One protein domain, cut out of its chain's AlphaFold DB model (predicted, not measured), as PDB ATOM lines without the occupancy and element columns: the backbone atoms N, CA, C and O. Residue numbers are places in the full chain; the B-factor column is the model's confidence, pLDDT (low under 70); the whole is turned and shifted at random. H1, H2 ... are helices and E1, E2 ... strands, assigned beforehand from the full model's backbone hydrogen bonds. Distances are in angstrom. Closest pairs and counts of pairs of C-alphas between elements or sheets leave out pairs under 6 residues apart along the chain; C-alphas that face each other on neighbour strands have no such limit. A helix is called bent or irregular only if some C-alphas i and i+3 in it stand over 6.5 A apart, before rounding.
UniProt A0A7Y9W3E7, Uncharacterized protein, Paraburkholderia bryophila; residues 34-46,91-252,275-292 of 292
ATOM      1  N   SER A  34     159.325 192.302 322.660       85.12
ATOM      2  CA  SER A  34     159.366 190.842 322.720       85.12
ATOM      3  C   SER A  34     159.661 190.389 324.147       85.12
ATOM      4  O   SER A  34     160.778 190.504 324.658       85.12
ATOM      5  N   GLY A  35     158.622 189.901 324.827       91.19
ATOM      6  CA  GLY A  35     158.696 189.502 326.229       91.19
ATOM      7  C   GLY A  35     159.145 190.653 327.132       91.19
ATOM      8  O   GLY A  35     158.427 191.636 327.310       91.19
ATOM      9  N   ARG A  36     160.332 190.502 327.728       89.88
ATOM     10  CA  ARG A  36     160.933 191.460 328.674       89.88
ATOM     11  C   ARG A  36     161.830 192.500 327.996       89.88
ATOM     12  O   ARG A  36     162.301 193.412 328.676       89.88
ATOM     13  N   VAL A  37     162.069 192.345 326.692       91.88
ATOM     14  CA  VAL A  37     162.936 193.205 325.889       91.88
ATOM     15  C   VAL A  37     162.080 194.132 325.038       91.88
ATOM     16  O   VAL A  37     161.124 193.697 324.392       91.88
ATOM     17  N   GLN A  38     162.445 195.407 325.024       94.38
ATOM     18  CA  GLN A  38     161.880 196.416 324.142       94.38
ATOM     19  C   GLN A  38     163.017 197.068 323.353       94.38
ATOM     20  O   GLN A  38     164.059 197.403 323.918       94.38
ATOM     21  N   VAL A  39     162.826 197.235 322.050       91.00
ATOM     22  CA  VAL A  39     163.785 197.848 321.136       91.00
ATOM     23  C   VAL A  39     163.098 199.005 320.425       91.00
ATOM     24  O   VAL A  39     162.204 198.808 319.608       91.00
ATOM     25  N   GLU A  40     163.548 200.214 320.724       91.56
ATOM     26  CA  GLU A  40     163.142 201.441 320.047       91.56
ATOM     27  C   GLU A  40     164.228 201.808 319.031       91.56
ATOM     28  O   GLU A  40     165.424 201.782 319.334       91.56
ATOM     29  N   GLN A  41     163.834 202.129 317.804       90.25
ATOM     30  CA  GLN A  41     164.735 202.573 316.750       90.25
ATOM     31  C   GLN A  41     164.203 203.849 316.117       90.25
ATOM     32  O   GLN A  41     163.059 203.891 315.678       90.25
ATOM     33  N   HIS A  42     165.074 204.843 315.998       89.00
ATOM     34  CA  HIS A  42     164.824 206.073 315.261       89.00
ATOM     35  C   HIS A  42     165.864 206.175 314.152       89.00
ATOM     36  O   HIS A  42     167.068 206.145 314.419       89.00
ATOM     37  N   ARG A  43     165.425 206.253 312.897       88.69
ATOM     38  CA  ARG A  43     166.310 206.384 311.738       88.69
ATOM     39  C   ARG A  43     166.018 207.678 311.011       88.69
ATOM     40  O   ARG A  43     164.865 207.967 310.706       88.69
ATOM     41  N   VAL A  44     167.070 208.404 310.664       85.44
ATOM     42  CA  VAL A  44     166.999 209.625 309.866       85.44
ATOM     43  C   VAL A  44     168.002 209.520 308.731       85.44
ATOM     44  O   VAL A  44     169.196 209.378 308.964       85.44
ATOM     45  N   GLY A  45     167.517 209.582 307.497       85.38
ATOM     46  CA  GLY A  45     168.338 209.577 306.293       85.38
ATOM     47  C   GLY A  45     168.190 210.861 305.493       85.38
ATOM     48  O   GLY A  45     167.115 211.463 305.454       85.38
ATOM     49  N   ALA A  46     169.262 211.263 304.825       82.88
ATOM     50  CA  ALA A  46     169.268 212.367 303.875       82.88
ATOM     51  C   ALA A  46     170.357 212.151 302.818       82.88
ATOM     52  O   ALA A  46     171.243 211.312 302.976       82.88
ATOM     53  N   SER A  91     174.342 209.899 300.093       85.81
ATOM     54  CA  SER A  91     173.387 209.510 301.121       85.81
ATOM     55  C   SER A  91     174.082 209.092 302.411       85.81
ATOM     56  O   SER A  91     175.133 208.443 302.416       85.81
ATOM     57  N   HIS A  92     173.465 209.478 303.521       89.75
ATOM     58  CA  HIS A  92     173.837 209.037 304.852       89.75
ATOM     59  C   HIS A  92     172.585 208.786 305.692       89.75
ATOM     60  O   HIS A  92     171.528 209.389 305.475       89.75
ATOM     61  N   LEU A  93     172.710 207.868 306.644       90.25
ATOM     62  CA  LEU A  93     171.647 207.437 307.539       90.25
ATOM     63  C   LEU A  93     172.176 207.424 308.969       90.25
ATOM     64  O   LEU A  93     173.085 206.665 309.284       90.25
ATOM     65  N   ALA A  94     171.570 208.216 309.839       91.12
ATOM     66  CA  ALA A  94     171.746 208.115 311.276       91.12
ATOM     67  C   ALA A  94     170.681 207.177 311.862       91.12
ATOM     68  O   ALA A  94     169.501 207.276 311.525       91.12
ATOM     69  N   LYS A  95     171.083 206.270 312.749       93.56
ATOM     70  CA  LYS A  95     170.201 205.348 313.464       93.56
ATOM     71  C   LYS A  95     170.518 205.404 314.951       93.56
ATOM     72  O   LYS A  95     171.605 205.018 315.359       93.56
ATOM     73  N   VAL A  96     169.538 205.790 315.757       94.44
ATOM     74  CA  VAL A  96     169.542 205.579 317.207       94.44
ATOM     75  C   VAL A  96     168.773 204.294 317.497       94.44
ATOM     76  O   VAL A  96     167.684 204.082 316.967       94.44
ATOM     77  N   GLN A  97     169.337 203.425 318.327       94.50
ATOM     78  CA  GLN A  97     168.687 202.235 318.854       94.50
ATOM     79  C   GLN A  97     168.768 202.264 320.376       94.50
ATOM     80  O   GLN A  97     169.862 202.230 320.934       94.50
ATOM     81  N   LEU A  98     167.618 202.279 321.040       95.50
ATOM     82  CA  LEU A  98     167.508 202.175 322.489       95.50
ATOM     83  C   LEU A  98     166.939 200.804 322.832       95.50
ATOM     84  O   LEU A  98     165.904 200.393 322.313       95.50
ATOM     85  N   VAL A  99     167.641 200.072 323.691       94.81
ATOM     86  CA  VAL A  99     167.247 198.727 324.108       94.81
ATOM     87  C   VAL A  99     166.954 198.755 325.592       94.81
ATOM     88  O   VAL A  99     167.809 199.138 326.390       94.81
ATOM     89  N   ARG A 100     165.752 198.324 325.959       95.81
ATOM     90  CA  ARG A 100     165.327 198.174 327.345       95.81
ATOM     91  C   ARG A 100     165.143 196.707 327.673       95.81
ATOM     92  O   ARG A 100     164.561 195.953 326.898       95.81
ATOM     93  N   GLU A 101     165.571 196.329 328.865       93.69
ATOM     94  CA  GLU A 101     165.242 195.052 329.479       93.69
ATOM     95  C   GLU A 101     164.610 195.346 330.835       93.69
ATOM     96  O   GLU A 101     165.145 196.110 331.636       93.69
ATOM     97  N   ASN A 102     163.427 194.782 331.093       92.56
ATOM     98  CA  ASN A 102     162.673 195.046 332.327       92.56
ATOM     99  C   ASN A 102     162.356 196.533 332.559       92.56
ATOM    100  O   ASN A 102     162.254 196.982 333.697       92.56
ATOM    101  N   GLY A 103     162.205 197.297 331.476       89.31
ATOM    102  CA  GLY A 103     161.910 198.728 331.519       89.31
ATOM    103  C   GLY A 103     163.116 199.640 331.766       89.31
ATOM    104  O   GLY A 103     162.946 200.853 331.654       89.31
ATOM    105  N   ALA A 104     164.306 199.094 332.036       95.38
ATOM    106  CA  ALA A 104     165.549 199.852 332.190       95.38
ATOM    107  C   ALA A 104     166.408 199.765 330.923       95.38
ATOM    108  O   ALA A 104     166.433 198.722 330.264       95.38
ATOM    109  N   LEU A 105     167.117 200.838 330.576       95.94
ATOM    110  CA  LEU A 105     168.003 200.862 329.418       95.94
ATOM    111  C   LEU A 105     169.223 199.967 329.636       95.94
ATOM    112  O   LEU A 105     170.030 200.150 330.550       95.94
ATOM    113  N   MET A 106     169.424 199.042 328.704       94.69
ATOM    114  CA  MET A 106     170.664 198.295 328.574       94.69
ATOM    115  C   MET A 106     171.668 199.156 327.810       94.69
ATOM    116  O   MET A 106     171.797 199.030 326.593       94.69
ATOM    117  N   HIS A 107     172.389 200.035 328.511       93.94
ATOM    118  CA  HIS A 107     173.301 201.004 327.881       93.94
ATOM    119  C   HIS A 107     174.275 200.358 326.873       93.94
ATOM    120  O   HIS A 107     174.518 200.904 325.802       93.94
ATOM    121  N   ARG A 108     174.750 199.134 327.158       91.69
ATOM    122  CA  ARG A 108     175.643 198.372 326.270       91.69
ATOM    123  C   ARG A 108     175.022 197.993 324.922       91.69
ATOM    124  O   ARG A 108     175.756 197.819 323.957       91.69
ATOM    125  N   ALA A 109     173.702 197.839 324.872       90.62
ATOM    126  CA  ALA A 109     172.938 197.490 323.675       90.62
ATOM    127  C   ALA A 109     172.287 198.718 323.007       90.62
ATOM    128  O   ALA A 109     171.649 198.580 321.960       90.62
ATOM    129  N   CYS A 110     172.447 199.906 323.599       93.62
ATOM    130  CA  CYS A 110     171.980 201.166 323.040       93.62
ATOM    131  C   CYS A 110     173.064 201.762 322.137       93.62
ATOM    132  O   CYS A 110     174.174 202.043 322.596       93.62
ATOM    133  N   LEU A 111     172.742 201.941 320.859       95.06
ATOM    134  CA  LEU A 111     173.704 202.278 319.813       95.06
ATOM    135  C   LEU A 111     173.261 203.510 319.031       95.06
ATOM    136  O   LEU A 111     172.069 203.707 318.791       95.06
ATOM    137  N   PHE A 112     174.240 204.289 318.591       95.06
ATOM    138  CA  PHE A 112     174.069 205.339 317.603       95.06
ATOM    139  C   PHE A 112     175.013 205.077 316.432       95.06
ATOM    140  O   PHE A 112     176.233 205.142 316.578       95.06
ATOM    141  N   ASP A 113     174.434 204.768 315.279       92.94
ATOM    142  CA  ASP A 113     175.154 204.432 314.057       92.94
ATOM    143  C   ASP A 113     174.959 205.557 313.040       92.94
ATOM    144  O   ASP A 113     173.840 206.028 312.843       92.94
ATOM    145  N   THR A 114     176.021 205.968 312.347       93.50
ATOM    146  CA  THR A 114     175.869 206.699 311.078       93.50
ATOM    147  C   THR A 114     176.470 205.882 309.952       93.50
ATOM    148  O   THR A 114     177.648 205.526 310.000       93.50
ATOM    149  N   GLU A 115     175.653 205.593 308.948       92.62
ATOM    150  CA  GLU A 115     176.036 204.923 307.714       92.62
ATOM    151  C   GLU A 115     176.195 205.958 306.600       92.62
ATOM    152  O   GLU A 115     175.383 206.875 306.480       92.62
ATOM    153  N   TYR A 116     177.217 205.793 305.767       92.56
ATOM    154  CA  TYR A 116     177.524 206.671 304.645       92.56
ATOM    155  C   TYR A 116     177.710 205.849 303.376       92.56
ATOM    156  O   TYR A 116     178.409 204.831 303.381       92.56
ATOM    157  N   SER A 117     177.149 206.337 302.276       89.56
ATOM    158  CA  SER A 117     177.380 205.794 300.932       89.56
ATOM    159  C   SER A 117     178.637 206.383 300.274       89.56
ATOM    160  O   SER A 117     179.198 205.787 299.359       89.56
ATOM    161  N   SER A 118     179.119 207.534 300.764       90.88
ATOM    162  CA  SER A 118     180.323 208.218 300.274       90.88
ATOM    163  C   SER A 118     181.507 208.050 301.229       90.88
ATOM    164  O   SER A 118     181.440 208.442 302.396       90.88
ATOM    165  N   ALA A 119     182.631 207.555 300.702       92.62
ATOM    166  CA  ALA A 119     183.909 207.507 301.415       92.62
ATOM    167  C   ALA A 119     184.402 208.910 301.813       92.62
ATOM    168  O   ALA A 119     185.005 209.099 302.867       92.62
ATOM    169  N   GLU A 120     184.147 209.913 300.970       92.50
ATOM    170  CA  GLU A 120     184.588 211.293 301.204       92.50
ATOM    171  C   GLU A 120     183.820 211.920 302.368       92.50
ATOM    172  O   GLU A 120     184.413 212.551 303.241       92.50
ATOM    173  N   THR A 121     182.509 211.692 302.421       92.94
ATOM    174  CA  THR A 121     181.652 212.197 303.500       92.94
ATOM    175  C   THR A 121     181.941 211.476 304.809       92.94
ATOM    176  O   THR A 121     182.046 212.121 305.848       92.94
ATOM    177  N   TYR A 122     182.174 210.163 304.750       94.94
ATOM    178  CA  TYR A 122     182.612 209.383 305.902       94.94
ATOM    179  C   TYR A 122     183.951 209.865 306.468       94.94
ATOM    180  O   TYR A 122     184.040 210.166 307.654       94.94
ATOM    181  N   THR A 123     184.989 209.974 305.632       95.38
ATOM    182  CA  THR A 123     186.321 210.393 306.101       95.38
ATOM    183  C   THR A 123     186.291 211.805 306.675       95.38
ATOM    184  O   THR A 123     186.845 212.024 307.744       95.38
ATOM    185  N   ARG A 124     185.540 212.729 306.058       95.25
ATOM    186  CA  ARG A 124     185.305 214.070 306.614       95.25
ATOM    187  C   ARG A 124     184.606 214.032 307.973       95.25
ATOM    188  O   ARG A 124     184.950 214.819 308.848       95.25
ATOM    189  N   ALA A 125     183.618 213.154 308.148       94.19
ATOM    190  CA  ALA A 125     182.900 213.022 309.412       94.19
ATOM    191  C   ALA A 125     183.792 212.454 310.526       94.19
ATOM    192  O   ALA A 125     183.740 212.952 311.647       94.19
ATOM    193  N   VAL A 126     184.635 211.462 310.216       95.62
ATOM    194  CA  VAL A 126     185.607 210.909 311.172       95.62
ATOM    195  C   VAL A 126     186.698 211.931 311.504       95.62
ATOM    196  O   VAL A 126     187.026 212.100 312.675       95.62
ATOM    197  N   ASP A 127     187.203 212.673 310.513       95.62
ATOM    198  CA  ASP A 127     188.170 213.761 310.730       95.62
ATOM    199  C   ASP A 127     187.585 214.883 311.610       95.62
ATOM    200  O   ASP A 127     188.285 215.450 312.446       95.62
ATOM    201  N   ALA A 128     186.289 215.185 311.480       94.31
ATOM    202  CA  ALA A 128     185.619 216.185 312.316       94.31
ATOM    203  C   ALA A 128     185.532 215.782 313.801       94.31
ATOM    204  O   ALA A 128     185.427 216.656 314.660       94.31
ATOM    205  N   SER A 129     185.597 214.483 314.114       93.00
ATOM    206  CA  SER A 129     185.672 213.955 315.481       93.00
ATOM    207  C   SER A 129     187.009 213.273 315.790       93.00
ATOM    208  O   SER A 129     187.081 212.438 316.693       93.00
ATOM    209  N   ARG A 130     188.084 213.652 315.076       95.25
ATOM    210  CA  ARG A 130     189.408 213.011 315.141       95.25
ATOM    211  C   ARG A 130     189.918 212.820 316.563       95.25
ATOM    212  O   ARG A 130     190.333 211.717 316.900       95.25
ATOM    213  N   ASP A 131     189.855 213.859 317.393       95.12
ATOM    214  CA  ASP A 131     190.375 213.801 318.763       95.12
ATOM    215  C   ASP A 131     189.689 212.706 319.595       95.12
ATOM    216  O   ASP A 131     190.367 211.971 320.302       95.12
ATOM    217  N   GLN A 132     188.376 212.505 319.433       92.88
ATOM    218  CA  GLN A 132     187.645 211.461 320.164       92.88
ATOM    219  C   GLN A 132     188.110 210.053 319.770       92.88
ATOM    220  O   GLN A 132     188.228 209.174 320.624       92.88
ATOM    221  N   TRP A 133     188.381 209.834 318.481       94.94
ATOM    222  CA  TRP A 133     188.901 208.560 317.982       94.94
ATOM    223  C   TRP A 133     190.356 208.337 318.390       94.94
ATOM    224  O   TRP A 133     190.714 207.232 318.789       94.94
ATOM    225  N   VAL A 134     191.186 209.380 318.327       96.50
ATOM    226  CA  VAL A 134     192.591 209.319 318.750       96.50
ATOM    227  C   VAL A 134     192.693 209.028 320.242       96.50
ATOM    228  O   VAL A 134     193.461 208.149 320.620       96.50
ATOM    229  N   ASP A 135     191.909 209.698 321.086       94.75
ATOM    230  CA  ASP A 135     191.913 209.457 322.531       94.75
ATOM    231  C   ASP A 135     191.494 208.009 322.845       94.75
ATOM    232  O   ASP A 135     192.161 207.313 323.613       94.75
ATOM    233  N   LEU A 136     190.454 207.503 322.176       93.75
ATOM    234  CA  LEU A 136     189.998 206.117 322.318       93.75
ATOM    235  C   LEU A 136     191.065 205.094 321.892       93.75
ATOM    236  O   LEU A 136     191.329 204.125 322.608       93.75
ATOM    237  N   PHE A 137     191.693 205.294 320.732       95.75
ATOM    238  CA  PHE A 137     192.761 204.414 320.259       95.75
ATOM    239  C   PHE A 137     194.038 204.546 321.094       95.75
ATOM    240  O   PHE A 137     194.783 203.572 321.210       95.75
ATOM    241  N   ALA A 138     194.288 205.700 321.717       96.88
ATOM    242  CA  ALA A 138     195.411 205.887 322.626       96.88
ATOM    243  C   ALA A 138     195.212 205.078 323.915       96.88
ATOM    244  O   ALA A 138     196.143 204.406 324.347       96.88
ATOM    245  N   GLU A 139     193.999 205.058 324.476       96.06
ATOM    246  CA  GLU A 139     193.647 204.189 325.610       96.06
ATOM    247  C   GLU A 139     193.824 202.703 325.270       96.06
ATOM    248  O   GLU A 139     194.330 201.916 326.077       96.06
ATOM    249  N   GLN A 140     193.468 202.308 324.043       94.56
ATOM    250  CA  GLN A 140     193.717 200.950 323.569       94.56
ATOM    251  C   GLN A 140     195.214 200.649 323.463       94.56
ATOM    252  O   GLN A 140     195.666 199.634 323.993       94.56
ATOM    253  N   ALA A 141     195.985 201.534 322.832       95.94
ATOM    254  CA  ALA A 141     197.427 201.373 322.700       95.94
ATOM    255  C   ALA A 141     198.115 201.318 324.075       95.94
ATOM    256  O   ALA A 141     199.001 200.493 324.274       95.94
ATOM    257  N   LEU A 142     197.686 202.125 325.052       96.12
ATOM    258  CA  LEU A 142     198.191 202.058 326.427       96.12
ATOM    259  C   LEU A 142     197.932 200.689 327.061       96.12
ATOM    260  O   LEU A 142     198.848 200.108 327.642       96.12
ATOM    261  N   ALA A 143     196.718 200.152 326.918       94.38
ATOM    262  CA  ALA A 143     196.365 198.844 327.462       94.38
ATOM    263  C   ALA A 143     197.173 197.699 326.818       94.38
ATOM    264  O   ALA A 143     197.630 196.801 327.527       94.38
ATOM    265  N   GLU A 144     197.370 197.741 325.497       94.06
ATOM    266  CA  GLU A 144     198.214 196.793 324.751       94.06
ATOM    267  C   GLU A 144     199.672 196.873 325.232       94.06
ATOM    268  O   GLU A 144     200.283 195.865 325.593       94.06
ATOM    269  N   GLN A 145     200.202 198.091 325.348       95.94
ATOM    270  CA  GLN A 145     201.562 198.339 325.810       95.94
ATOM    271  C   GLN A 145     201.796 197.889 327.259       95.94
ATOM    272  O   GLN A 145     202.852 197.332 327.573       95.94
ATOM    273  N   ASP A 146     200.827 198.109 328.152       95.06
ATOM    274  CA  ASP A 146     200.874 197.636 329.537       95.06
ATOM    275  C   ASP A 146     200.906 196.111 329.624       95.06
ATOM    276  O   ASP A 146     201.681 195.567 330.417       95.06
ATOM    277  N   ALA A 147     200.110 195.423 328.804       93.62
ATOM    278  CA  ALA A 147     200.107 193.965 328.746       93.62
ATOM    279  C   ALA A 147     201.477 193.419 328.306       93.62
ATOM    280  O   ALA A 147     202.012 192.517 328.949       93.62
ATOM    281  N   GLU A 148     202.099 194.018 327.287       94.94
ATOM    282  CA  GLU A 148     203.451 193.649 326.844       94.94
ATOM    283  C   GLU A 148     204.514 193.892 327.928       94.94
ATOM    284  O   GLU A 148     205.389 193.053 328.154       94.94
ATOM    285  N   ARG A 149     204.434 195.019 328.651       95.44
ATOM    286  CA  ARG A 149     205.338 195.304 329.781       95.44
ATOM    287  C   ARG A 149     205.171 194.292 330.913       95.44
ATOM    288  O   ARG A 149     206.155 193.915 331.554       95.44
ATOM    289  N   GLN A 150     203.937 193.878 331.189       95.38
ATOM    290  CA  GLN A 150     203.644 192.856 332.191       95.38
ATOM    291  C   GLN A 150     204.189 191.489 331.767       95.38
ATOM    292  O   GLN A 150     204.851 190.845 332.580       95.38
ATOM    293  N   ASP A 151     203.993 191.084 330.512       96.44
ATOM    294  CA  ASP A 151     204.551 189.840 329.971       96.44
ATOM    295  C   ASP A 151     206.085 189.826 330.041       96.44
ATOM    296  O   ASP A 151     206.678 188.873 330.553       96.44
ATOM    297  N   ALA A 152     206.745 190.912 329.629       96.12
ATOM    298  CA  ALA A 152     208.198 191.030 329.724       96.12
ATOM    299  C   ALA A 152     208.685 190.856 331.172       96.12
ATOM    300  O   ALA A 152     209.620 190.094 331.422       96.12
ATOM    301  N   ARG A 153     208.001 191.486 332.139       95.62
ATOM    302  CA  ARG A 153     208.315 191.355 333.570       95.62
ATOM    303  C   ARG A 153     208.151 189.920 334.070       95.62
ATOM    304  O   ARG A 153     209.035 189.426 334.764       95.62
ATOM    305  N   LEU A 154     207.043 189.259 333.728       96.69
ATOM    306  CA  LEU A 154     206.760 187.878 334.143       96.69
ATOM    307  C   LEU A 154     207.777 186.882 333.571       96.69
ATOM    308  O   LEU A 154     208.101 185.895 334.224       96.69
ATOM    309  N   ASN A 155     208.320 187.172 332.389       96.81
ATOM    310  CA  ASN A 155     209.307 186.336 331.710       96.81
ATOM    311  C   ASN A 155     210.768 186.778 331.937       96.81
ATOM    312  O   ASN A 155     211.664 186.274 331.258       96.81
ATOM    313  N   GLY A 156     211.031 187.730 332.843       95.75
ATOM    314  CA  GLY A 156     212.388 188.212 333.144       95.75
ATOM    315  C   GLY A 156     213.096 188.918 331.976       95.75
ATOM    316  O   GLY A 156     214.324 188.950 331.925       95.75
ATOM    317  N   ARG A 157     212.337 189.462 331.019       95.88
ATOM    318  CA  ARG A 157     212.836 190.198 329.849       95.88
ATOM    319  C   ARG A 157     212.893 191.704 330.146       95.88
ATOM    320  O   ARG A 157     212.109 192.194 330.961       95.88
ATOM    321  N   PRO A 158     213.789 192.467 329.492       93.69
ATOM    322  CA  PRO A 158     213.773 193.923 329.593       93.69
ATOM    323  C   PRO A 158     212.440 194.486 329.081       93.69
ATOM    324  O   PRO A 158     211.835 193.930 328.164       93.69
ATOM    325  N   ALA A 159     211.993 195.596 329.670       92.44
ATOM    326  CA  ALA A 159     210.779 196.267 329.224       92.44
ATOM    327  C   ALA A 159     210.940 196.737 327.762       92.44
ATOM    328  O   ALA A 159     211.968 197.344 327.440       92.44
ATOM    329  N   PRO A 160     209.959 196.471 326.883       93.00
ATOM    330  CA  PRO A 160     210.032 196.895 325.491       93.00
ATOM    331  C   PRO A 160     210.030 198.425 325.394       93.00
ATOM    332  O   PRO A 160     209.297 199.107 326.113       93.00
ATOM    333  N   GLN A 161     210.841 198.971 324.486       92.38
ATOM    334  CA  GLN A 161     210.765 200.386 324.136       92.38
ATOM    335  C   GLN A 161     209.579 200.585 323.193       92.38
ATOM    336  O   GLN A 161     209.560 200.040 322.092       92.38
ATOM    337  N   GLN A 162     208.589 201.351 323.639       93.00
ATOM    338  CA  GLN A 162     207.342 201.563 322.911       93.00
ATOM    339  C   GLN A 162     207.176 203.051 322.569       93.00
ATOM    340  O   GLN A 162     207.563 203.911 323.368       93.00
ATOM    341  N   PRO A 163     206.622 203.379 321.391       95.75
ATOM    342  CA  PRO A 163     206.294 204.755 321.036       95.75
ATOM    343  C   PRO A 163     205.169 205.317 321.928       95.75
ATOM    344  O   PRO A 163     204.402 204.548 322.518       95.75
ATOM    345  N   PRO A 164     205.017 206.653 322.008       96.94
ATOM    346  CA  PRO A 164     203.899 207.271 322.716       96.94
ATOM    347  C   PRO A 164     202.555 206.761 322.184       96.94
ATOM    348  O   PRO A 164     202.319 206.788 320.977       96.94
ATOM    349  N   ALA A 165     201.654 206.345 323.076       96.94
ATOM    350  CA  ALA A 165     200.370 205.752 322.696       96.94
ATOM    351  C   ALA A 165     199.525 206.649 321.775       96.94
ATOM    352  O   ALA A 165     198.918 206.159 320.828       96.94
ATOM    353  N   ARG A 166     199.555 207.971 321.989       97.12
ATOM    354  CA  ARG A 166     198.881 208.935 321.109       97.12
ATOM    355  C   ARG A 166     199.419 208.904 319.675       97.12
ATOM    356  O   ARG A 166     198.630 208.942 318.745       97.12
ATOM    357  N   ALA A 167     200.733 208.778 319.485       97.69
ATOM    358  CA  ALA A 167     201.320 208.694 318.145       97.69
ATOM    359  C   ALA A 167     200.899 207.398 317.428       97.69
ATOM    360  O   ALA A 167     200.572 207.424 316.245       97.69
ATOM    361  N   VAL A 168     200.831 206.278 318.161       97.19
ATOM    362  CA  VAL A 168     200.309 205.002 317.635       97.19
ATOM    363  C   VAL A 168     198.842 205.132 317.224       97.19
ATOM    364  O   VAL A 168     198.442 204.621 316.181       97.19
ATOM    365  N   ALA A 169     198.041 205.816 318.041       96.88
ATOM    366  CA  ALA A 169     196.627 206.054 317.785       96.88
ATOM    367  C   ALA A 169     196.388 206.926 316.545       96.88
ATOM    368  O   ALA A 169     195.541 206.595 315.716       96.88
ATOM    369  N   GLU A 170     197.157 208.005 316.395       97.88
ATOM    370  CA  GLU A 170     197.118 208.875 315.217       97.88
ATOM    371  C   GLU A 170     197.493 208.103 313.952       97.88
ATOM    372  O   GLU A 170     196.741 208.133 312.982       97.88
ATOM    373  N   GLU A 171     198.584 207.331 313.981       97.12
ATOM    374  CA  GLU A 171     198.990 206.504 312.842       97.12
ATOM    375  C   GLU A 171     197.931 205.445 312.496       97.12
ATOM    376  O   GLU A 171     197.656 205.199 311.320       97.12
ATOM    377  N   ARG A 172     197.308 204.822 313.506       95.19
ATOM    378  CA  ARG A 172     196.228 203.845 313.302       95.19
ATOM    379  C   ARG A 172     195.034 204.486 312.594       95.19
ATOM    380  O   ARG A 172     194.549 203.927 311.612       95.19
ATOM    381  N   LEU A 173     194.588 205.654 313.054       96.19
ATOM    382  CA  LEU A 173     193.469 206.362 312.436       96.19
ATOM    383  C   LEU A 173     193.808 206.834 311.015       96.19
ATOM    384  O   LEU A 173     193.010 206.638 310.099       96.19
ATOM    385  N   ASP A 174     194.998 207.397 310.810       96.94
ATOM    386  CA  ASP A 174     195.446 207.863 309.497       96.94
ATOM    387  C   ASP A 174     195.542 206.699 308.498       96.94
ATOM    388  O   ASP A 174     195.125 206.835 307.345       96.94
ATOM    389  N   ARG A 175     196.014 205.527 308.949       94.88
ATOM    390  CA  ARG A 175     196.025 204.293 308.151       94.88
ATOM    391  C   ARG A 175     194.615 203.874 307.755       94.88
ATOM    392  O   ARG A 175     194.368 203.680 306.570       94.88
ATOM    393  N   HIS A 176     193.681 203.814 308.707       93.62
ATOM    394  CA  HIS A 176     192.280 203.473 308.430       93.62
ATOM    395  C   HIS A 176     191.654 204.414 307.390       93.62
ATOM    396  O   HIS A 176     191.058 203.970 306.408       93.62
ATOM    397  N   LEU A 177     191.826 205.729 307.552       94.88
ATOM    398  CA  LEU A 177     191.299 206.715 306.603       94.88
ATOM    399  C   LEU A 177     191.996 206.637 305.236       94.88
ATOM    400  O   LEU A 177     191.351 206.844 304.202       94.88
ATOM    401  N   GLY A 178     193.292 206.326 305.214       93.69
ATOM    402  CA  GLY A 178     194.055 206.049 303.999       93.69
ATOM    403  C   GLY A 178     193.519 204.831 303.249       93.69
ATOM    404  O   GLY A 178     193.245 204.923 302.050       93.69
ATOM    405  N   ASP A 179     193.274 203.731 303.960       90.62
ATOM    406  CA  ASP A 179     192.742 202.488 303.402       90.62
ATOM    407  C   ASP A 179     191.336 202.679 302.830       90.62
ATOM    408  O   ASP A 179     191.041 202.191 301.736       90.62
ATOM    409  N   VAL A 180     190.483 203.454 303.504       92.25
ATOM    410  CA  VAL A 180     189.158 203.840 302.996       92.25
ATOM    411  C   VAL A 180     189.265 204.604 301.677       92.25
ATOM    412  O   VAL A 180     188.557 204.288 300.719       92.25
ATOM    413  N   LYS A 181     190.158 205.598 301.603       91.75
ATOM    414  CA  LYS A 181     190.356 206.415 300.393       91.75
ATOM    415  C   LYS A 181     190.919 205.579 299.240       91.75
ATOM    416  O   LYS A 181     190.462 205.732 298.107       91.75
ATOM    417  N   ALA A 182     191.866 204.687 299.525       88.62
ATOM    418  CA  ALA A 182     192.520 203.840 298.530       88.62
ATOM    419  C   ALA A 182     191.607 202.724 297.992       88.62
ATOM    420  O   ALA A 182     191.666 202.403 296.806       88.62
ATOM    421  N   ASN A 183     190.741 202.155 298.837       84.81
ATOM    422  CA  ASN A 183     189.933 200.976 298.506       84.81
ATOM    423  C   ASN A 183     188.454 201.281 298.218       84.81
ATOM    424  O   ASN A 183     187.632 200.358 298.220       84.81
ATOM    425  N   ARG A 184     188.100 202.549 297.968       85.88
ATOM    426  CA  ARG A 184     186.711 202.972 297.732       85.88
ATOM    427  C   ARG A 184     186.064 202.250 296.545       85.88
ATOM    428  O   ARG A 184     186.632 202.201 295.451       85.88
ATOM    429  N   ARG A 185     184.850 201.722 296.738       82.00
ATOM    430  CA  ARG A 185     184.039 201.081 295.685       82.00
ATOM    431  C   ARG A 185     182.579 201.553 295.725       82.00
ATOM    432  O   ARG A 185     182.083 201.830 296.812       82.00
ATOM    433  N   PRO A 186     181.860 201.585 294.582       74.19
ATOM    434  CA  PRO A 186     180.471 202.071 294.515       74.19
ATOM    435  C   PRO A 186     179.443 201.304 295.362       74.19
ATOM    436  O   PRO A 186     178.330 201.778 295.548       74.19
ATOM    437  N   ASN A 187     179.780 200.104 295.828       76.56
ATOM    438  CA  ASN A 187     178.921 199.216 296.611       76.56
ATOM    439  C   ASN A 187     179.369 199.103 298.079       76.56
ATOM    440  O   ASN A 187     178.983 198.162 298.773       76.56
ATOM    441  N   GLN A 188     180.215 200.018 298.550       86.62
ATOM    442  CA  GLN A 188     180.629 200.066 299.947       86.62
ATOM    443  C   GLN A 188     179.717 200.977 300.769       86.62
ATOM    444  O   GLN A 188     179.188 201.976 300.291       86.62
ATOM    445  N   THR A 189     179.557 200.619 302.034       88.31
ATOM    446  CA  THR A 189     178.914 201.422 303.065       88.31
ATOM    447  C   THR A 189     179.897 201.570 304.209       88.31
ATOM    448  O   THR A 189     180.427 200.585 304.730       88.31
ATOM    449  N   TYR A 190     180.140 202.810 304.598       92.38
ATOM    450  CA  TYR A 190     181.060 203.166 305.667       92.38
ATOM    451  C   TYR A 190     180.259 203.493 306.910       92.38
ATOM    452  O   TYR A 190     179.174 204.066 306.806       92.38
ATOM    453  N   PHE A 191     180.777 203.154 308.082       91.56
ATOM    454  CA  PHE A 191     180.094 203.499 309.310       91.56
ATOM    455  C   PHE A 191     181.027 203.825 310.456       91.56
ATOM    456  O   PHE A 191     182.158 203.343 310.558       91.56
ATOM    457  N   HIS A 192     180.481 204.640 311.344       92.62
ATOM    458  CA  HIS A 192     180.983 204.817 312.691       92.62
ATOM    459  C   HIS A 192     179.850 204.575 313.683       92.62
ATOM    460  O   HIS A 192     178.681 204.860 313.400       92.62
ATOM    461  N   ARG A 193     180.194 203.982 314.818       93.62
ATOM    462  CA  ARG A 193     179.236 203.569 315.834       93.62
ATOM    463  C   ARG A 193     179.655 204.072 317.195       93.62
ATOM    464  O   ARG A 193     180.817 203.964 317.597       93.62
ATOM    465  N   TYR A 194     178.646 204.530 317.915       94.88
ATOM    466  CA  TYR A 194     178.737 204.967 319.286       94.88
ATOM    467  C   TYR A 194     177.830 204.116 320.167       94.88
ATOM    468  O   TYR A 194     176.797 203.598 319.737       94.88
ATOM    469  N   ARG A 195     178.220 203.998 321.428       95.19
ATOM    470  CA  ARG A 195     177.457 203.361 322.494       95.19
ATOM    471  C   ARG A 195     176.943 204.423 323.448       95.19
ATOM    472  O   ARG A 195     177.668 205.369 323.757       95.19
ATOM    473  N   LEU A 196     175.722 204.254 323.943       96.38
ATOM    474  CA  LEU A 196     175.202 205.125 324.990       96.38
ATOM    475  C   LEU A 196     176.019 204.926 326.274       96.38
ATOM    476  O   LEU A 196     176.234 203.790 326.715       96.38
ATOM    477  N   LYS A 197     176.452 206.026 326.891       96.56
ATOM    478  CA  LYS A 197     177.140 205.973 328.182       96.56
ATOM    479  C   LYS A 197     176.189 205.553 329.294       96.56
ATOM    480  O   LYS A 197     175.003 205.897 329.297       96.56
ATOM    481  N   ARG A 198     176.721 204.862 330.299       96.31
ATOM    482  CA  ARG A 198     175.957 204.397 331.466       96.31
ATOM    483  C   ARG A 198     175.270 205.552 332.198       96.31
ATOM    484  O   ARG A 198     174.123 205.412 332.619       96.31
ATOM    485  N   GLY A 199     175.960 206.683 332.352       96.31
ATOM    486  CA  GLY A 199     175.409 207.884 332.989       96.31
ATOM    487  C   GLY A 199     174.180 208.431 332.258       96.31
ATOM    488  O   GLY A 199     173.148 208.658 332.887       96.31
ATOM    489  N   ALA A 200     174.262 208.552 330.930       97.25
ATOM    490  CA  ALA A 200     173.159 209.013 330.090       97.25
ATOM    491  C   ALA A 200     171.968 208.042 330.134       97.25
ATOM    492  O   ALA A 200     170.829 208.467 330.315       97.25
ATOM    493  N   ALA A 201     172.220 206.730 330.078       97.12
ATOM    494  CA  ALA A 201     171.169 205.719 330.211       97.12
ATOM    495  C   ALA A 201     170.400 205.842 331.540       97.12
ATOM    496  O   ALA A 201     169.170 205.837 331.544       97.12
ATOM    497  N   LYS A 202     171.106 206.043 332.663       96.94
ATOM    498  CA  LYS A 202     170.474 206.264 333.977       96.94
ATOM    499  C   LYS A 202     169.616 207.531 334.008       96.94
ATOM    500  O   LYS A 202     168.546 207.523 334.611       96.94
ATOM    501  N   GLN A 203     170.072 208.613 333.377       97.06
ATOM    502  CA  GLN A 203     169.300 209.856 333.283       97.06
ATOM    503  C   GLN A 203     168.030 209.666 332.447       97.06
ATOM    504  O   GLN A 203     166.960 210.111 332.857       97.06
ATOM    505  N   LEU A 204     168.121 208.960 331.319       96.56
ATOM    506  CA  LEU A 204     166.965 208.631 330.484       96.56
ATOM    507  C   LEU A 204     165.962 207.729 331.218       96.56
ATOM    508  O   LEU A 204     164.757 207.953 331.119       96.56
ATOM    509  N   ASP A 205     166.430 206.750 331.993       97.00
ATOM    510  CA  ASP A 205     165.553 205.909 332.819       97.00
ATOM    511  C   ASP A 205     164.869 206.701 333.938       97.00
ATOM    512  O   ASP A 205     163.683 206.496 334.202       97.00
ATOM    513  N   LEU A 206     165.578 207.651 334.561       96.44
ATOM    514  CA  LEU A 206     164.990 208.572 335.534       96.44
ATOM    515  C   LEU A 206     163.885 209.421 334.892       96.44
ATOM    516  O   LEU A 206     162.789 209.514 335.442       96.44
ATOM    517  N   LEU A 207     164.141 209.999 333.716       95.19
ATOM    518  CA  LEU A 207     163.153 210.781 332.968       95.19
ATOM    519  C   LEU A 207     161.935 209.934 332.572       95.19
ATOM    520  O   LEU A 207     160.798 210.379 332.731       95.19
ATOM    521  N   ALA A 208     162.152 208.690 332.143       93.19
ATOM    522  CA  ALA A 208     161.074 207.755 331.839       93.19
ATOM    523  C   ALA A 208     160.241 207.402 333.085       93.19
ATOM    524  O   ALA A 208     159.017 207.288 333.001       93.19
ATOM    525  N   ALA A 209     160.874 207.251 334.252       93.31
ATOM    526  CA  ALA A 209     160.174 207.033 335.515       93.31
ATOM    527  C   ALA A 209     159.356 208.267 335.936       93.31
ATOM    528  O   ALA A 209     158.192 208.119 336.308       93.31
ATOM    529  N   MET A 210     159.921 209.473 335.810       92.69
ATOM    530  CA  MET A 210     159.215 210.731 336.082       92.69
ATOM    531  C   MET A 210     157.995 210.903 335.172       92.69
ATOM    532  O   MET A 210     156.923 211.264 335.651       92.69
ATOM    533  N   SER A 211     158.128 210.577 333.882       91.62
ATOM    534  CA  SER A 211     157.037 210.658 332.901       91.62
ATOM    535  C   SER A 211     155.826 209.800 333.290       91.62
ATOM    536  O   SER A 211     154.680 210.211 333.109       91.62
ATOM    537  N   LYS A 212     156.067 208.637 333.912       90.50
ATOM    538  CA  LYS A 212     155.014 207.735 334.415       90.50
ATOM    539  C   LYS A 212     154.325 208.237 335.688       90.50
ATOM    540  O   LYS A 212     153.256 207.736 336.020       90.50
ATOM    541  N   GLN A 213     154.937 209.171 336.415       91.62
ATOM    542  CA  GLN A 213     154.447 209.682 337.700       91.62
ATOM    543  C   GLN A 213     153.758 211.050 337.588       91.62
ATOM    544  O   GLN A 213     153.337 211.601 338.605       91.62
ATOM    545  N   LEU A 214     153.642 211.609 336.379       91.25
ATOM    546  CA  LEU A 214     153.041 212.924 336.182       91.25
ATOM    547  C   LEU A 214     151.561 212.950 336.607       91.25
ATOM    548  O   LEU A 214     150.795 212.063 336.219       91.25
ATOM    549  N   PRO A 215     151.123 213.981 337.357       89.56
ATOM    550  CA  PRO A 215     149.712 214.178 337.662       89.56
ATOM    551  C   PRO A 215     148.884 214.387 336.381       89.56
ATOM    552  O   PRO A 215     149.359 215.052 335.452       89.56
ATOM    553  N   PRO A 216     147.613 213.938 336.339       86.19
ATOM    554  CA  PRO A 216     146.732 214.144 335.185       86.19
ATOM    555  C   PRO A 216     146.609 215.612 334.745       86.19
ATOM    556  O   PRO A 216     146.526 215.905 333.556       86.19
ATOM    557  N   ALA A 217     146.638 216.546 335.703       82.56
ATOM    558  CA  ALA A 217     146.512 217.982 335.447       82.56
ATOM    559  C   ALA A 217     147.734 218.601 334.739       82.56
ATOM    560  O   ALA A 217     147.602 219.632 334.087       82.56
ATOM    561  N   GLU A 218     148.908 217.976 334.847       85.19
ATOM    562  CA  GLU A 218     150.179 218.495 334.318       85.19
ATOM    563  C   GLU A 218     150.740 217.629 333.182       85.19
ATOM    564  O   GLU A 218     151.815 217.911 332.659       85.19
ATOM    565  N   THR A 219     150.017 216.581 332.775       84.00
ATOM    566  CA  THR A 219     150.536 215.525 331.895       84.00
ATOM    567  C   THR A 219     151.077 216.073 330.571       84.00
ATOM    568  O   THR A 219     152.207 215.767 330.211       84.00
ATOM    569  N   ALA A 220     150.332 216.943 329.881       85.62
ATOM    570  CA  ALA A 220     150.746 217.451 328.570       85.62
ATOM    571  C   ALA A 220     152.010 218.334 328.634       85.62
ATOM    572  O   ALA A 220     152.957 218.119 327.881       85.62
ATOM    573  N   ALA A 221     152.049 219.308 329.551       89.94
ATOM    574  CA  ALA A 221     153.205 220.196 329.707       89.94
ATOM    575  C   ALA A 221     154.415 219.458 330.304       89.94
ATOM    576  O   ALA A 221     155.553 219.694 329.896       89.94
ATOM    577  N   GLY A 222     154.171 218.539 331.243       90.38
ATOM    578  CA  GLY A 222     155.194 217.698 331.856       90.38
ATOM    579  C   GLY A 222     155.851 216.751 330.853       90.38
ATOM    580  O   GLY A 222     157.077 216.676 330.821       90.38
ATOM    581  N   HIS A 223     155.069 216.084 329.993       90.56
ATOM    582  CA  HIS A 223     155.609 215.240 328.918       90.56
ATOM    583  C   HIS A 223     156.470 216.046 327.956       90.56
ATOM    584  O   HIS A 223     157.613 215.670 327.733       90.56
ATOM    585  N   GLN A 224     156.007 217.215 327.508       92.56
ATOM    586  CA  GLN A 224     156.791 218.058 326.603       92.56
ATOM    587  C   GLN A 224     158.147 218.482 327.202       92.56
ATOM    588  O   GLN A 224     159.162 218.502 326.506       92.56
ATOM    589  N   GLN A 225     158.189 218.817 328.496       93.19
ATOM    590  CA  GLN A 225     159.443 219.162 329.175       93.19
ATOM    591  C   GLN A 225     160.379 217.961 329.332       93.19
ATOM    592  O   GLN A 225     161.600 218.124 329.280       93.19
ATOM    593  N   ILE A 226     159.829 216.769 329.566       94.00
ATOM    594  CA  ILE A 226     160.613 215.538 329.667       94.00
ATOM    595  C   ILE A 226     161.167 215.153 328.297       94.00
ATOM    596  O   ILE A 226     162.363 214.886 328.206       94.00
ATOM    597  N   ASP A 227     160.352 215.207 327.247       92.62
ATOM    598  CA  ASP A 227     160.765 214.902 325.876       92.62
ATOM    599  C   ASP A 227     161.896 215.835 325.432       92.62
ATOM    600  O   ASP A 227     162.927 215.370 324.961       92.62
ATOM    601  N   ALA A 228     161.800 217.137 325.728       93.81
ATOM    602  CA  ALA A 228     162.882 218.084 325.449       93.81
ATOM    603  C   ALA A 228     164.196 217.742 326.184       93.81
ATOM    604  O   ALA A 228     165.286 217.966 325.654       93.81
ATOM    605  N   LYS A 229     164.121 217.191 327.404       95.75
ATOM    606  CA  LYS A 229     165.309 216.723 328.141       95.75
ATOM    607  C   LYS A 229     165.867 215.428 327.557       95.75
ATOM    608  O   LYS A 229     167.085 215.288 327.483       95.75
ATOM    609  N   VAL A 230     165.000 214.501 327.151       94.12
ATOM    610  CA  VAL A 230     165.390 213.265 326.460       94.12
ATOM    611  C   VAL A 230     166.111 213.610 325.160       94.12
ATOM    612  O   VAL A 230     167.232 213.150 324.953       94.12
ATOM    613  N   ASP A 231     165.530 214.491 324.349       93.12
ATOM    614  CA  ASP A 231     166.137 214.989 323.118       93.12
ATOM    615  C   ASP A 231     167.473 215.678 323.395       93.12
ATOM    616  O   ASP A 231     168.442 215.450 322.674       93.12
ATOM    617  N   GLY A 232     167.561 216.481 324.459       93.69
ATOM    618  CA  GLY A 232     168.813 217.102 324.885       93.69
ATOM    619  C   GLY A 232     169.915 216.078 325.165       93.69
ATOM    620  O   GLY A 232     171.027 216.234 324.673       93.69
ATOM    621  N   ILE A 233     169.604 215.000 325.894       95.00
ATOM    622  CA  ILE A 233     170.567 213.930 326.196       95.00
ATOM    623  C   ILE A 233     170.957 213.171 324.926       95.00
ATOM    624  O   ILE A 233     172.140 212.925 324.704       95.00
ATOM    625  N   LEU A 234     169.990 212.790 324.086       92.75
ATOM    626  CA  LEU A 234     170.256 211.997 322.882       92.75
ATOM    627  C   LEU A 234     171.022 212.783 321.810       92.75
ATOM    628  O   LEU A 234     171.776 212.173 321.054       92.75
ATOM    629  N   ASN A 235     170.868 214.108 321.756       91.69
ATOM    630  CA  ASN A 235     171.603 214.971 320.830       91.69
ATOM    631  C   ASN A 235     172.949 215.466 321.381       91.69
ATOM    632  O   ASN A 235     173.727 216.036 320.618       91.69
ATOM    633  N   ASP A 236     173.242 215.265 322.668       93.38
ATOM    634  CA  ASP A 236     174.533 215.624 323.257       93.38
ATOM    635  C   ASP A 236     175.602 214.575 322.890       93.38
ATOM    636  O   ASP A 236     175.499 213.420 323.320       93.38
ATOM    637  N   PRO A 237     176.668 214.939 322.145       90.25
ATOM    638  CA  PRO A 237     177.767 214.023 321.848       90.25
ATOM    639  C   PRO A 237     178.409 213.424 323.103       90.25
ATOM    640  O   PRO A 237     178.893 212.296 323.061       90.25
ATOM    641  N   ALA A 238     178.391 214.134 324.238       92.19
ATOM    642  CA  ALA A 238     178.957 213.645 325.488       92.19
ATOM    643  C   ALA A 238     178.178 212.461 326.086       92.19
ATOM    644  O   ALA A 238     178.763 211.704 326.866       92.19
ATOM    645  N   SER A 239     176.914 212.251 325.701       95.50
ATOM    646  CA  SER A 239     176.102 211.085 326.087       95.50
ATOM    647  C   SER A 239     176.525 209.798 325.386       95.50
ATOM    648  O   SER A 239     176.172 208.700 325.827       95.50
ATOM    649  N   TRP A 240     177.293 209.922 324.307       94.88
ATOM    650  CA  TRP A 240     177.707 208.830 323.446       94.88
ATOM    651  C   TRP A 240     179.218 208.616 323.543       94.88
ATOM    652  O   TRP A 240     179.989 209.527 323.840       94.88
ATOM    653  N   MET A 241     179.657 207.381 323.332       94.06
ATOM    654  CA  MET A 241     181.070 207.018 323.309       94.06
ATOM    655  C   MET A 241     181.385 206.257 322.020       94.06
ATOM    656  O   MET A 241     180.688 205.277 321.745       94.06
ATOM    657  N   PRO A 242     182.398 206.666 321.239       93.69
ATOM    658  CA  PRO A 242     182.805 205.939 320.038       93.69
ATOM    659  C   PRO A 242     183.274 204.520 320.387       93.69
ATOM    660  O   PRO A 242     183.907 204.319 321.423       93.69
ATOM    661  N   ILE A 243     182.945 203.527 319.550       91.69
ATOM    662  CA  ILE A 243     183.329 202.120 319.790       91.69
ATOM    663  C   ILE A 243     183.761 201.334 318.546       91.69
ATOM    664  O   ILE A 243     184.435 200.313 318.693       91.69
ATOM    665  N   GLU A 244     183.365 201.751 317.341       92.25
ATOM    666  CA  GLU A 244     183.646 200.988 316.117       92.25
ATOM    667  C   GLU A 244     183.654 201.897 314.877       92.25
ATOM    668  O   GLU A 244     182.741 202.703 314.672       92.25
ATOM    669  N   LEU A 245     184.667 201.723 314.028       92.38
ATOM    670  CA  LEU A 245     184.729 202.205 312.650       92.38
ATOM    671  C   LEU A 245     184.767 200.988 311.736       92.38
ATOM    672  O   LEU A 245     185.593 200.104 311.944       92.38
ATOM    673  N   LYS A 246     183.929 200.919 310.701       88.88
ATOM    674  CA  LYS A 246     183.991 199.773 309.782       88.88
ATOM    675  C   LYS A 246     183.427 200.070 308.412       88.88
ATOM    676  O   LYS A 246     182.654 201.003 308.194       88.88
ATOM    677  N   VAL A 247     183.858 199.241 307.473       86.94
ATOM    678  CA  VAL A 247     183.445 199.282 306.078       86.94
ATOM    679  C   VAL A 247     182.824 197.948 305.702       86.94
ATOM    680  O   VAL A 247     183.391 196.874 305.923       86.94
ATOM    681  N   LYS A 248     181.626 198.024 305.132       85.25
ATOM    682  CA  LYS A 248     180.888 196.893 304.577       85.25
ATOM    683  C   LYS A 248     180.798 197.056 303.069       85.25
ATOM    684  O   LYS A 248     180.699 198.163 302.562       85.25
ATOM    685  N   GLU A 249     180.786 195.952 302.353       77.25
ATOM    686  CA  GLU A 249     180.394 195.866 300.957       77.25
ATOM    687  C   GLU A 249     178.969 195.319 300.916       77.25
ATOM    688  O   GLU A 249     178.720 194.185 301.327       77.25
ATOM    689  N   ARG A 250     178.024 196.131 300.448       65.88
ATOM    690  CA  ARG A 250     176.639 195.722 300.240       65.88
ATOM    691  C   ARG A 250     176.461 195.342 298.780       65.88
ATOM    692  O   ARG A 250     176.459 196.191 297.893       65.88
ATOM    693  N   THR A 251     176.261 194.058 298.519       53.88
ATOM    694  CA  THR A 251     175.864 193.585 297.192       53.88
ATOM    695  C   THR A 251     174.349 193.450 297.163       53.88
ATOM    696  O   THR A 251     173.800 192.474 297.671       53.88
ATOM    697  N   THR A 252     173.659 194.434 296.586       47.34
ATOM    698  CA  THR A 252     172.214 194.354 296.334       47.34
ATOM    699  C   THR A 252     171.977 193.907 294.896       47.34
ATOM    700  O   THR A 252     172.239 194.644 293.949       47.34
ATOM    701  N   ARG A 275     179.022 192.004 303.134       68.12
ATOM    702  CA  ARG A 275     180.355 191.488 303.475       68.12
ATOM    703  C   ARG A 275     181.129 192.549 304.244       68.12
ATOM    704  O   ARG A 275     181.240 193.680 303.798       68.12
ATOM    705  N   GLU A 276     181.705 192.193 305.380       70.81
ATOM    706  CA  GLU A 276     182.625 193.074 306.101       70.81
ATOM    707  C   GLU A 276     184.004 193.084 305.429       70.81
ATOM    708  O   GLU A 276     184.533 192.020 305.100       70.81
ATOM    709  N   LEU A 277     184.557 194.277 305.184       68.25
ATOM    710  CA  LEU A 277     185.870 194.433 304.555       68.25
ATOM    711  C   LEU A 277     186.971 194.656 305.593       68.25
ATOM    712  O   LEU A 277     187.989 193.973 305.543       68.25
ATOM    713  N   PHE A 278     186.764 195.592 306.518       75.06
ATOM    714  CA  PHE A 278     187.679 195.881 307.623       75.06
ATOM    715  C   PHE A 278     186.963 196.675 308.718       75.06
ATOM    716  O   PHE A 278     186.037 197.443 308.427       75.06
ATOM    717  N   ALA A 279     187.395 196.473 309.963       80.56
ATOM    718  CA  ALA A 279     186.805 197.062 311.154       80.56
ATOM    719  C   ALA A 279     187.871 197.396 312.196       80.56
ATOM    720  O   ALA A 279     188.646 196.527 312.592       80.56
ATOM    721  N   GLU A 280     187.848 198.629 312.680       83.62
ATOM    722  CA  GLU A 280     188.543 199.050 313.888       83.62
ATOM    723  C   GLU A 280     187.515 199.056 315.018       83.62
ATOM    724  O   GLU A 280     186.592 199.873 315.039       83.62
ATOM    725  N   SER A 281     187.636 198.102 315.937       84.25
ATOM    726  CA  SER A 281     186.716 197.948 317.066       84.25
ATOM    727  C   SER A 281     187.481 197.946 318.377       84.25
ATOM    728  O   SER A 281     188.585 197.404 318.470       84.25
ATOM    729  N   ILE A 282     186.884 198.547 319.402       84.00
ATOM    730  CA  ILE A 282     187.498 198.608 320.723       84.00
ATOM    731  C   ILE A 282     187.083 197.391 321.554       84.00
ATOM    732  O   ILE A 282     185.891 197.067 321.612       84.00
ATOM    733  N   PRO A 283     188.020 196.731 322.264       84.62
ATOM    734  CA  PRO A 283     187.685 195.626 323.152       84.62
ATOM    735  C   PRO A 283     186.637 196.021 324.198       84.62
ATOM    736  O   PRO A 283     186.806 197.011 324.912       84.62
ATOM    737  N   PHE A 284     185.594 195.202 324.367       83.38
ATOM    738  CA  PHE A 284     184.486 195.487 325.292       83.38
ATOM    739  C   PHE A 284     184.939 195.840 326.714       83.38
ATOM    740  O   PHE A 284     184.393 196.757 327.325       83.38
ATOM    741  N   ALA A 285     185.961 195.153 327.230       86.56
ATOM    742  CA  ALA A 285     186.498 195.401 328.565       86.56
ATOM    743  C   ALA A 285     187.128 196.796 328.714       86.56
ATOM    744  O   ALA A 285     187.093 197.374 329.799       86.56
ATOM    745  N   LEU A 286     187.709 197.342 327.641       88.44
ATOM    746  CA  LEU A 286     188.236 198.704 327.644       88.44
ATOM    747  C   LEU A 286     187.090 199.714 327.603       88.44
ATOM    748  O   LEU A 286     187.039 200.606 328.442       88.44
ATOM    749  N   VAL A 287     186.126 199.511 326.704       87.62
ATOM    750  CA  VAL A 287     184.940 200.369 326.595       87.62
ATOM    751  C   VAL A 287     184.184 200.439 327.931       87.62
ATOM    752  O   VAL A 287     183.780 201.508 328.372       87.62
ATOM    753  N   ASP A 288     184.008 199.313 328.622       88.94
ATOM    754  CA  ASP A 288     183.351 199.280 329.931       88.94
ATOM    755  C   ASP A 288     184.129 200.001 331.033       88.94
ATOM    756  O   ASP A 288     183.510 200.593 331.913       88.94
ATOM    757  N   ARG A 289     185.462 199.971 330.981       91.31
ATOM    758  CA  ARG A 289     186.322 200.692 331.924       91.31
ATOM    759  C   ARG A 289     186.221 202.204 331.731       91.31
ATOM    760  O   ARG A 289     186.175 202.929 332.717       91.31
ATOM    761  N   LEU A 290     186.176 202.658 330.476       89.56
ATOM    762  CA  LEU A 290     186.062 204.077 330.125       89.56
ATOM    763  C   LEU A 290     184.679 204.661 330.457       89.56
ATOM    764  O   LEU A 290     184.562 205.851 330.729       89.56
ATOM    765  N   ASP A 291     183.635 203.831 330.459       88.00
ATOM    766  CA  ASP A 291     182.256 204.242 330.766       88.00
ATOM    767  C   ASP A 291     181.970 204.376 332.278       88.00
ATOM    768  O   ASP A 291     180.977 204.997 332.656       88.00
ATOM    769  N   GLY A 292     182.836 203.816 333.140       77.00
ATOM    770  CA  GLY A 292     182.719 203.871 334.608       77.00
ATOM    771  C   GLY A 292     181.641 202.961 335.178       77.00
ATOM    772  O   GLY A 292     180.454 203.364 335.244       77.00
TER     773      GLY A 292
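What this domain is: This is residues 34 to 46, 91 to 252 and 275 to 292 of the 292 residues of an uncharacterized protein of Paraburkholderia bryophila (UniProt A0A7Y9W3E7). A twisted sheet of six strands makes a wall, with H1, H2 and H3 over one face and the small helix H6 over E5. The helical hairpin H4 and H5 reaches away at one end of the long axis, and the far part of H2 reaches away at the other. The printed part has 193 residues, in the order E1 E2 E3 H1 H2 H3 E4 H4 H5 E5 E6 H6, and the class is mixed, helices and strands. The antiparallel sheet has the order E1 - E2 - E3 - E4 - E5 - E6. The whole is loose, with a radius of gyration of the C-alphas of 20.3 A, and only just elongated, spanning 70 by 46 by 32 A.

Where its parts are: E1, residues 37 to 46, begins at C-alpha 37 (162.936, 193.205, 325.889) and is 29.9 A long. E2 is residues 92 to 101, 29.6 A, and E3 residues 111 to 116. H1 is residues 119 to 128, H2 residues 130 to 154, 36.0 A, and H3 residues 165 to 182, 25.5 A. E4 is residues 188 to 196, 26.1 A, H4 residues 198 to 212, and H5 residues 216 to 235, 28.7 A. H5 is irregular, with C-alphas 217 and 220 8.1 A apart. E5, residues 240 to 252, is 31.2 A long and bends by 68 degrees at residue 243. E6 is residues 275 to 281; H6, residues 284 to 291, ends at C-alpha 291 (182.256, 204.242, 330.766).

How they stand to each other: Sheet and helices make two layers, with H1, H2, H3 and H4 on one face. Within hydrogen-bond range are N 40 and O 98 of E1 and E2, 2.8 A, and N 95 and O 113 of the hairpin E2 and E3, 2.8 A. So are N 112 and O 194 of E3 and E4, 2.9 A, N 191 and O 246 of E4 and E5, 2.9 A, and N 245 and O 280 of E5 and E6, 2.9 A. H1 runs along the strands over E3 and E4, at a height over the sheet of 9.3 A. H2 runs across the strands over E5, and H3 along them over E5 and E6. H2 touches H3 with residues 133 to 142 alone, at a steep tilt of 57 degrees, opposite ways; the closest C-alphas, of Ala 138 and Arg 166, are 4.9 A apart. H4 touches H5, closest at the C-alphas of Ser 211 and His 223, 6.2 A; H5 only grazes the sheet. Each O i to N i+4 pair is within hydrogen-bond range in H1, H2, H3, H4 and H6, and 14 of 16 in H5.

The domain as a whole: The two C-alphas farthest apart, of Gly 156 and Ala 217, are 72.3 A apart. Residues 47 to 90 and 253 to 274 are not printed, with C-alpha gaps of 5.7 A and 11.2 A. Of the links printed whole, none is long. Mean pLDDT of the printed part is 91.2; residues 250 to 252, 275 and 277 are under 70.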